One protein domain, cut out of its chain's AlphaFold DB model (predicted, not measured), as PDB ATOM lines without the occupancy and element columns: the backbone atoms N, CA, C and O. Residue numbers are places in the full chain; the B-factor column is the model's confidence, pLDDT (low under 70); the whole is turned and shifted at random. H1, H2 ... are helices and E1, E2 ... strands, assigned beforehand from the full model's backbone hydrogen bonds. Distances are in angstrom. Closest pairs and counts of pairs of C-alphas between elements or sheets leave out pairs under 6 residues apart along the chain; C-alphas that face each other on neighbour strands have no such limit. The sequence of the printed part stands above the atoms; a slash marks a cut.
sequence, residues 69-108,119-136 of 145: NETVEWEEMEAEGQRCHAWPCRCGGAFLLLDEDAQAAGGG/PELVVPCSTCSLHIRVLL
ATOM      1  N   ASN A  69     244.088 306.392 196.987       90.88
ATOM      2  CA  ASN A  69     245.294 306.642 196.209       90.88
ATOM      3  C   ASN A  69     246.559 306.339 197.019       90.88
ATOM      4  O   ASN A  69     247.481 305.702 196.520       90.88
ATOM      5  N   GLU A  70     246.591 306.807 198.263       92.88
ATOM      6  CA  GLU A  70     247.707 306.639 199.190       92.88
ATOM      7  C   GLU A  70     247.226 306.781 200.636       92.88
ATOM      8  O   GLU A  70     246.133 307.300 200.895       92.88
ATOM      9  N   THR A  71     248.050 306.290 201.557       94.62
ATOM     10  CA  THR A  71     247.877 306.468 202.996       94.62
ATOM     11  C   THR A  71     248.960 307.424 203.480       94.62
ATOM     12  O   THR A  71     250.123 307.213 203.145       94.62
ATOM     13  N   VAL A  72     248.573 308.450 204.233       93.88
ATOM     14  CA  VAL A  72     249.436 309.543 204.703       93.88
ATOM     15  C   VAL A  72     249.255 309.684 206.210       93.88
ATOM     16  O   VAL A  72     248.140 309.528 206.716       93.88
ATOM     17  N   GLU A  73     250.323 309.957 206.948       93.06
ATOM     18  CA  GLU A  73     250.207 310.283 208.369       93.06
ATOM     19  C   GLU A  73     249.777 311.745 208.543       93.06
ATOM     20  O   GLU A  73     250.205 312.626 207.801       93.06
ATOM     21  N   TRP A  74     248.934 312.035 209.538       89.94
ATOM     22  CA  TRP A  74     248.496 313.411 209.814       89.94
ATOM     23  C   TRP A  74     249.669 314.395 209.955       89.94
ATOM     24  O   TRP A  74     249.600 315.526 209.480       89.94
ATOM     25  N   GLU A  75     250.759 313.952 210.587       88.50
ATOM     26  CA  GLU A  75     251.960 314.758 210.830       88.50
ATOM     27  C   GLU A  75     252.737 315.099 209.551       88.50
ATOM     28  O   GLU A  75     253.481 316.080 209.533       88.50
ATOM     29  N   GLU A  76     252.563 314.316 208.484       91.62
ATOM     30  CA  GLU A  76     253.186 314.567 207.183       91.62
ATOM     31  C   GLU A  76     252.426 315.631 206.380       91.62
ATOM     32  O   GLU A  76     253.004 316.248 205.485       91.62
ATOM     33  N   MET A  77     251.146 315.870 206.689       91.88
ATOM     34  CA  MET A  77     250.344 316.862 205.977       91.88
ATOM     35  C   MET A  77     250.809 318.290 206.277       91.88
ATOM     36  O   MET A  77     251.043 318.671 207.426       91.88
ATOM     37  N   GLU A  78     250.874 319.119 205.238       91.75
ATOM     38  CA  GLU A  78     251.301 320.508 205.358       91.75
ATOM     39  C   GLU A  78     250.201 321.339 206.026       91.75
ATOM     40  O   GLU A  78     249.060 321.363 205.569       91.75
ATOM     41  N   ALA A  79     250.525 322.046 207.111       88.38
ATOM     42  CA  ALA A  79     249.576 322.953 207.750       88.38
ATOM     43  C   ALA A  79     249.310 324.163 206.838       88.38
ATOM     44  O   ALA A  79     250.193 324.995 206.607       88.38
ATOM     45  N   GLU A  80     248.083 324.284 206.341       84.31
ATOM     46  CA  GLU A  80     247.642 325.404 205.520       84.31
ATOM     47  C   GLU A  80     246.844 326.373 206.407       84.31
ATOM     48  O   GLU A  80     245.687 326.160 206.743       84.31
ATOM     49  N   GLY A  81     247.472 327.455 206.868       80.81
ATOM     50  CA  GLY A  81     246.818 328.399 207.781       80.81
ATOM     51  C   GLY A  81     246.714 327.883 209.221       80.81
ATOM     52  O   GLY A  81     247.681 327.357 209.763       80.81
ATOM     53  N   GLN A  82     245.582 328.138 209.891       74.31
ATOM     54  CA  GLN A  82     245.450 327.928 211.344       74.31
ATOM     55  C   GLN A  82     244.678 326.673 211.763       74.31
ATOM     56  O   GLN A  82     244.751 326.336 212.941       74.31
ATOM     57  N   ARG A  83     243.884 326.054 210.874       86.19
ATOM     58  CA  ARG A  83     242.954 324.959 211.234       86.19
ATOM     59  C   ARG A  83     242.711 323.939 210.118       86.19
ATOM     60  O   ARG A  83     241.648 323.315 210.069       86.19
ATOM     61  N   CYS A  84     243.624 323.855 209.158       89.50
ATOM     62  CA  CYS A  84     243.524 322.856 208.114       89.50
ATOM     63  C   CYS A  84     244.890 322.351 207.679       89.50
ATOM     64  O   CYS A  84     245.882 323.079 207.672       89.50
ATOM     65  N   HIS A  85     244.898 321.085 207.297       93.06
ATOM     66  CA  HIS A  85     246.035 320.360 206.778       93.06
ATOM     67  C   HIS A  85     245.776 320.019 205.313       93.06
ATOM     68  O   HIS A  85     244.681 319.583 204.941       93.06
ATOM     69  N   ALA A  86     246.790 320.218 204.481       94.50
ATOM     70  CA  ALA A  86     246.745 320.019 203.049       94.50
ATOM     71  C   ALA A  86     247.752 318.950 202.616       94.50
ATOM     72  O   ALA A  86     248.864 318.850 203.135       94.50
ATOM     73  N   TRP A  87     247.363 318.153 201.624       95.94
ATOM     74  CA  TRP A  87     248.259 317.228 200.938       95.94
ATOM     75  C   TRP A  87     248.142 317.414 199.422       95.94
ATOM     76  O   TRP A  87     247.022 317.455 198.896       95.94
ATOM     77  N   PRO A  88     249.259 317.541 198.687       95.38
ATOM     78  CA  PRO A  88     249.214 317.807 197.257       95.38
ATOM     79  C   PRO A  88     248.671 316.602 196.482       95.38
ATOM     80  O   PRO A  88     249.114 315.468 196.647       95.38
ATOM     81  N   CYS A  89     247.740 316.842 195.560       95.25
ATOM     82  CA  CYS A  89     247.261 315.811 194.648       95.25
ATOM     83  C   CYS A  89     248.023 315.860 193.318       95.25
ATOM     84  O   CYS A  89     248.258 316.923 192.746       95.25
ATOM     85  N   ARG A  90     248.300 314.689 192.729       94.00
ATOM     86  CA  ARG A  90     248.963 314.560 191.413       94.00
ATOM     87  C   ARG A  90     248.195 315.219 190.258       94.00
ATOM     88  O   ARG A  90     248.771 315.442 189.200       94.00
ATOM     89  N   CYS A  91     246.905 315.517 190.445       94.75
ATOM     90  CA  CYS A  91     246.095 316.244 189.463       94.75
ATOM     91  C   CYS A  91     246.285 317.772 189.494       94.75
ATOM     92  O   CYS A  91     245.723 318.456 188.642       94.75
ATOM     93  N   GLY A  92     247.038 318.306 190.462       94.62
ATOM     94  CA  GLY A  92     247.203 319.745 190.691       94.62
ATOM     95  C   GLY A  92     246.222 320.352 191.704       94.62
ATOM     96  O   GLY A  92     246.350 321.528 192.022       94.62
ATOM     97  N   GLY A  93     245.262 319.572 192.215       94.88
ATOM     98  CA  GLY A  93     244.438 319.934 193.375       94.88
ATOM     99  C   GLY A  93     245.103 319.580 194.711       94.88
ATOM    100  O   GLY A  93     246.274 319.205 194.755       94.88
ATOM    101  N   ALA A  94     244.326 319.612 195.793       95.25
ATOM    102  CA  ALA A  94     244.782 319.244 197.136       95.25
ATOM    103  C   ALA A  94     243.745 318.373 197.856       95.25
ATOM    104  O   ALA A  94     242.553 318.424 197.545       95.25
ATOM    105  N   PHE A  95     244.207 317.563 198.799       94.88
ATOM    106  CA  PHE A  95     243.373 316.933 199.816       94.88
ATOM    107  C   PHE A  95     243.384 317.852 201.028       94.88
ATOM    108  O   PHE A  95     244.457 318.164 201.535       94.88
ATOM    109  N   LEU A  96     242.209 318.316 201.443       94.00
ATOM    110  CA  LEU A  96     242.058 319.296 202.514       94.00
ATOM    111  C   LEU A  96     241.354 318.631 203.682       94.00
ATOM    112  O   LEU A  96     240.280 318.054 203.503       94.00
ATOM    113  N   LEU A  97     241.951 318.729 204.860       92.81
ATOM    114  CA  LEU A  97     241.419 318.145 206.073       92.81
ATOM    115  C   LEU A  97     241.382 319.192 207.187       92.81
ATOM    116  O   LEU A  97     242.398 319.804 207.503       92.81
ATOM    117  N   LEU A  98     240.199 319.420 207.758       91.12
ATOM    118  CA  LEU A  98     240.004 320.366 208.851       91.12
ATOM    119  C   LEU A  98     240.348 319.718 210.195       91.12
ATOM    120  O   LEU A  98     240.044 318.548 210.436       91.12
ATOM    121  N   ASP A  99     240.903 320.508 211.111       87.69
ATOM    122  CA  ASP A  99     241.237 320.042 212.461       87.69
ATOM    123  C   ASP A  99     240.002 319.541 213.223       87.69
ATOM    124  O   ASP A  99     240.105 318.629 214.040       87.69
ATOM    125  N   GLU A 100     238.830 320.134 212.972       86.50
ATOM    126  CA  GLU A 100     237.567 319.728 213.600       86.50
ATOM    127  C   GLU A 100     237.123 318.327 213.162       86.50
ATOM    128  O   GLU A 100     236.681 317.540 213.998       86.50
ATOM    129  N   ASP A 101     237.321 317.981 211.886       87.06
ATOM    130  CA  ASP A 101     236.992 316.662 211.340       87.06
ATOM    131  C   ASP A 101     237.941 315.594 211.896       87.06
ATOM    132  O   ASP A 101     237.526 314.491 212.260       87.06
ATOM    133  N   ALA A 102     239.219 315.948 212.032       85.00
ATOM    134  CA  ALA A 102     240.241 315.108 212.646       85.00
ATOM    135  C   ALA A 102     239.937 314.822 214.122       85.00
ATOM    136  O   ALA A 102     240.006 313.680 214.583       85.00
ATOM    137  N   GLN A 103     239.544 315.860 214.863       82.31
ATOM    138  CA  GLN A 103     239.156 315.751 216.267       82.31
ATOM    139  C   GLN A 103     237.859 314.962 216.439       82.31
ATOM    140  O   GLN A 103     237.764 314.161 217.365       82.31
ATOM    141  N   ALA A 104     236.875 315.133 215.555       81.31
ATOM    142  CA  ALA A 104     235.641 314.355 215.586       81.31
ATOM    143  C   ALA A 104     235.901 312.858 215.346       81.31
ATOM    144  O   ALA A 104     235.286 312.017 216.001       81.31
ATOM    145  N   ALA A 105     236.841 312.522 214.458       76.50
ATOM    146  CA  ALA A 105     237.237 311.142 214.187       76.50
ATOM    147  C   ALA A 105     238.081 310.520 215.318       76.50
ATOM    148  O   ALA A 105     237.937 309.332 215.603       76.50
ATOM    149  N   GLY A 106     238.938 311.306 215.979       65.50
ATOM    150  CA  GLY A 106     239.775 310.850 217.097       65.50
ATOM    151  C   GLY A 106     239.124 310.932 218.488       65.50
ATOM    152  O   GLY A 106     239.607 310.300 219.423       65.50
ATOM    153  N   GLY A 107     238.047 311.708 218.641       54.06
ATOM    154  CA  GLY A 107     237.421 312.068 219.921       54.06
ATOM    155  C   GLY A 107     236.133 311.315 220.265       54.06
ATOM    156  O   GLY A 107     235.416 311.732 221.178       54.06
ATOM    157  N   GLY A 108     235.815 310.228 219.555       50.47
ATOM    158  CA  GLY A 108     234.726 309.329 219.939       50.47
ATOM    159  C   GLY A 108     234.924 308.842 221.376       50.47
ATOM    160  O   GLY A 108     236.009 308.395 221.737       50.47
ATOM    161  N   PRO A 119     242.821 305.976 214.594       81.25
ATOM    162  CA  PRO A 119     241.670 306.502 213.881       81.25
ATOM    163  C   PRO A 119     242.085 306.871 212.455       81.25
ATOM    164  O   PRO A 119     243.098 307.526 212.230       81.25
ATOM    165  N   GLU A 120     241.320 306.405 211.475       88.06
ATOM    166  CA  GLU A 120     241.594 306.647 210.064       88.06
ATOM    167  C   GLU A 120     240.470 307.463 209.438       88.06
ATOM    168  O   GLU A 120     239.288 307.232 209.700       88.06
ATOM    169  N   LEU A 121     240.842 308.412 208.584       90.44
ATOM    170  CA  LEU A 121     239.894 309.254 207.870       90.44
ATOM    171  C   LEU A 121     240.158 309.199 206.369       90.44
ATOM    172  O   LEU A 121     241.302 309.154 205.925       90.44
ATOM    173  N   VAL A 122     239.094 309.211 205.572       92.62
ATOM    174  CA  VAL A 122     239.200 309.233 204.112       92.62
ATOM    175  C   VAL A 122     238.911 310.641 203.610       92.62
ATOM    176  O   VAL A 122     237.805 311.145 203.788       92.62
ATOM    177  N   VAL A 123     239.899 311.264 202.969       93.19
ATOM    178  CA  VAL A 123     239.842 312.667 202.539       93.19
ATOM    179  C   VAL A 123     239.749 312.745 201.012       93.19
ATOM    180  O   VAL A 123     240.622 312.194 200.331       93.19
ATOM    181  N   PRO A 124     238.721 313.400 200.442       94.12
ATOM    182  CA  PRO A 124     238.594 313.585 198.999       94.12
ATOM    183  C   PRO A 124     239.520 314.692 198.480       94.12
ATOM    184  O   PRO A 124     239.838 315.652 199.180       94.12
ATOM    185  N   CYS A 125     239.928 314.589 197.216       95.06
ATOM    186  CA  CYS A 125     240.583 315.700 196.533       95.06
ATOM    187  C   CYS A 125     239.573 316.815 196.218       95.06
ATOM    188  O   CYS A 125     238.438 316.547 195.831       95.06
ATOM    189  N   SER A 126     240.010 318.072 196.280       94.12
ATOM    190  CA  SER A 126     239.212 319.245 195.904       94.12
ATOM    191  C   SER A 126     238.911 319.358 194.404       94.12
ATOM    192  O   SER A 126     238.058 320.146 194.005       94.12
ATOM    193  N   THR A 127     239.632 318.616 193.557       94.94
ATOM    194  CA  THR A 127     239.582 318.770 192.089       94.94
ATOM    195  C   THR A 127     239.218 317.481 191.354       94.94
ATOM    196  O   THR A 127     238.502 317.528 190.355       94.94
ATOM    197  N   CYS A 128     239.701 316.323 191.809       93.31
ATOM    198  CA  CYS A 128     239.438 315.034 191.165       93.31
ATOM    199  C   CYS A 128     238.631 314.091 192.074       93.31
ATOM    200  O   CYS A 128     238.208 314.471 193.159       93.31
ATOM    201  N   SER A 129     238.407 312.847 191.638       90.38
ATOM    202  CA  SER A 129     237.672 311.825 192.404       90.38
ATOM    203  C   SER A 129     238.568 310.904 193.246       90.38
ATOM    204  O   SER A 129     238.096 309.877 193.738       90.38
ATOM    205  N   LEU A 130     239.868 311.202 193.354       92.44
ATOM    206  CA  LEU A 130     240.780 310.441 194.210       92.44
ATOM    207  C   LEU A 130     240.551 310.795 195.674       92.44
ATOM    208  O   LEU A 130     240.106 311.895 196.000       92.44
ATOM    209  N   HIS A 131     240.899 309.852 196.537       94.06
ATOM    210  CA  HIS A 131     240.860 310.027 197.978       94.06
ATOM    211  C   HIS A 131     242.166 309.523 198.584       94.06
ATOM    212  O   HIS A 131     242.803 308.633 198.019       94.06
ATOM    213  N   ILE A 132     242.551 310.063 199.732       95.00
ATOM    214  CA  ILE A 132     243.649 309.537 200.548       95.00
ATOM    215  C   ILE A 132     243.111 309.034 201.878       95.00
ATOM    216  O   ILE A 132     242.043 309.454 202.325       95.00
ATOM    217  N   ARG A 133     243.851 308.123 202.502       94.81
ATOM    218  CA  ARG A 133     243.612 307.689 203.874       94.81
ATOM    219  C   ARG A 133     244.578 308.437 204.781       94.81
ATOM    220  O   ARG A 133     245.780 308.326 204.587       94.81
ATOM    221  N   VAL A 134     244.067 309.172 205.755       93.88
ATOM    222  CA  VAL A 134     244.876 309.882 206.746       93.88
ATOM    223  C   VAL A 134     244.846 309.102 208.052       93.88
ATOM    224  O   VAL A 134     243.767 308.820 208.576       93.88
ATOM    225  N   LEU A 135     246.024 308.725 208.550       92.38
ATOM    226  CA  LEU A 135     246.189 308.084 209.852       92.38
ATOM    227  C   LEU A 135     246.319 309.169 210.919       92.38
ATOM    228  O   LEU A 135     247.265 309.960 210.901       92.38
ATOM    229  N   LEU A 136     245.351 309.218 211.830       88.56
ATOM    230  CA  LEU A 136     245.336 310.152 212.945       88.56
ATOM    231  C   LEU A 136     246.081 309.552 214.146       88.56
ATOM    232  O   LEU A 136     246.030 308.336 214.368       88.56
TER     233      LEU A 136
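AT A GLANCE: This is residues 69 to 108 and 119 to 136 of the 145 residues of the protein "DPH4-like protein" of Micractinium conductrix (UniProt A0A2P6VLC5). A sheet of three strands, E1, E5 and E4, has the two-stranded hairpin E2 and E3 over one of its faces, loosely face to face and closest through E3. The short helix H1 sits at one end, next to E4. The printed part has 58 residues, with five named strands and one named helix in the order E1 E2 E3 H1 E4 E5. The larger sheet runs E1, E5, E4 and is mixed; the class is mixed, helices and strands. The whole is compact, with a radius of gyration of the C-alphas of 10.6 A and spans of 32 by 23 by 16 A.

IN THESE COORDINATES: E1, residues 69 to 73, is 13.6 A long and begins at C-alpha 69, (245.294, 306.642, 196.209). E2 is residues 84 to 88, 13.3 A, and E3 residues 94 to 98, 12.7 A. H1, residues 99 to 106, is 10.4 A long. E4 is residues 120 to 124, 13.4 A; E5, residues 131 to 135, 13.2 A, ends at C-alpha 135, (246.189, 308.084, 209.852).

HOW THE PARTS SIT: E1 and E5 are parallel, with N 72 and O 133 2.8 A apart. E4 and E5 form an antiparallel hairpin, with N 134 and O 121 2.8 A apart. E2 and E3 form another, with N 85 and O 97 2.8 A apart; all three pairs are within hydrogen-bond range. The closest C-alphas of E3 and E4 are those of Phe 95 and Pro 124, 5.9 A. E2 is apart from E4 and E5. H1 only grazes the larger sheet with residues 101 to 106. In H1 every O i to N i+4 pair is within hydrogen-bond range.

THE WHOLE: Residues 109 to 118 are not printed; C-alphas 108 and 119 are 9.6 A apart across the cut. No link printed whole is long. Mean pLDDT of the printed part is 88.9, with residues 106 to 108 under 70.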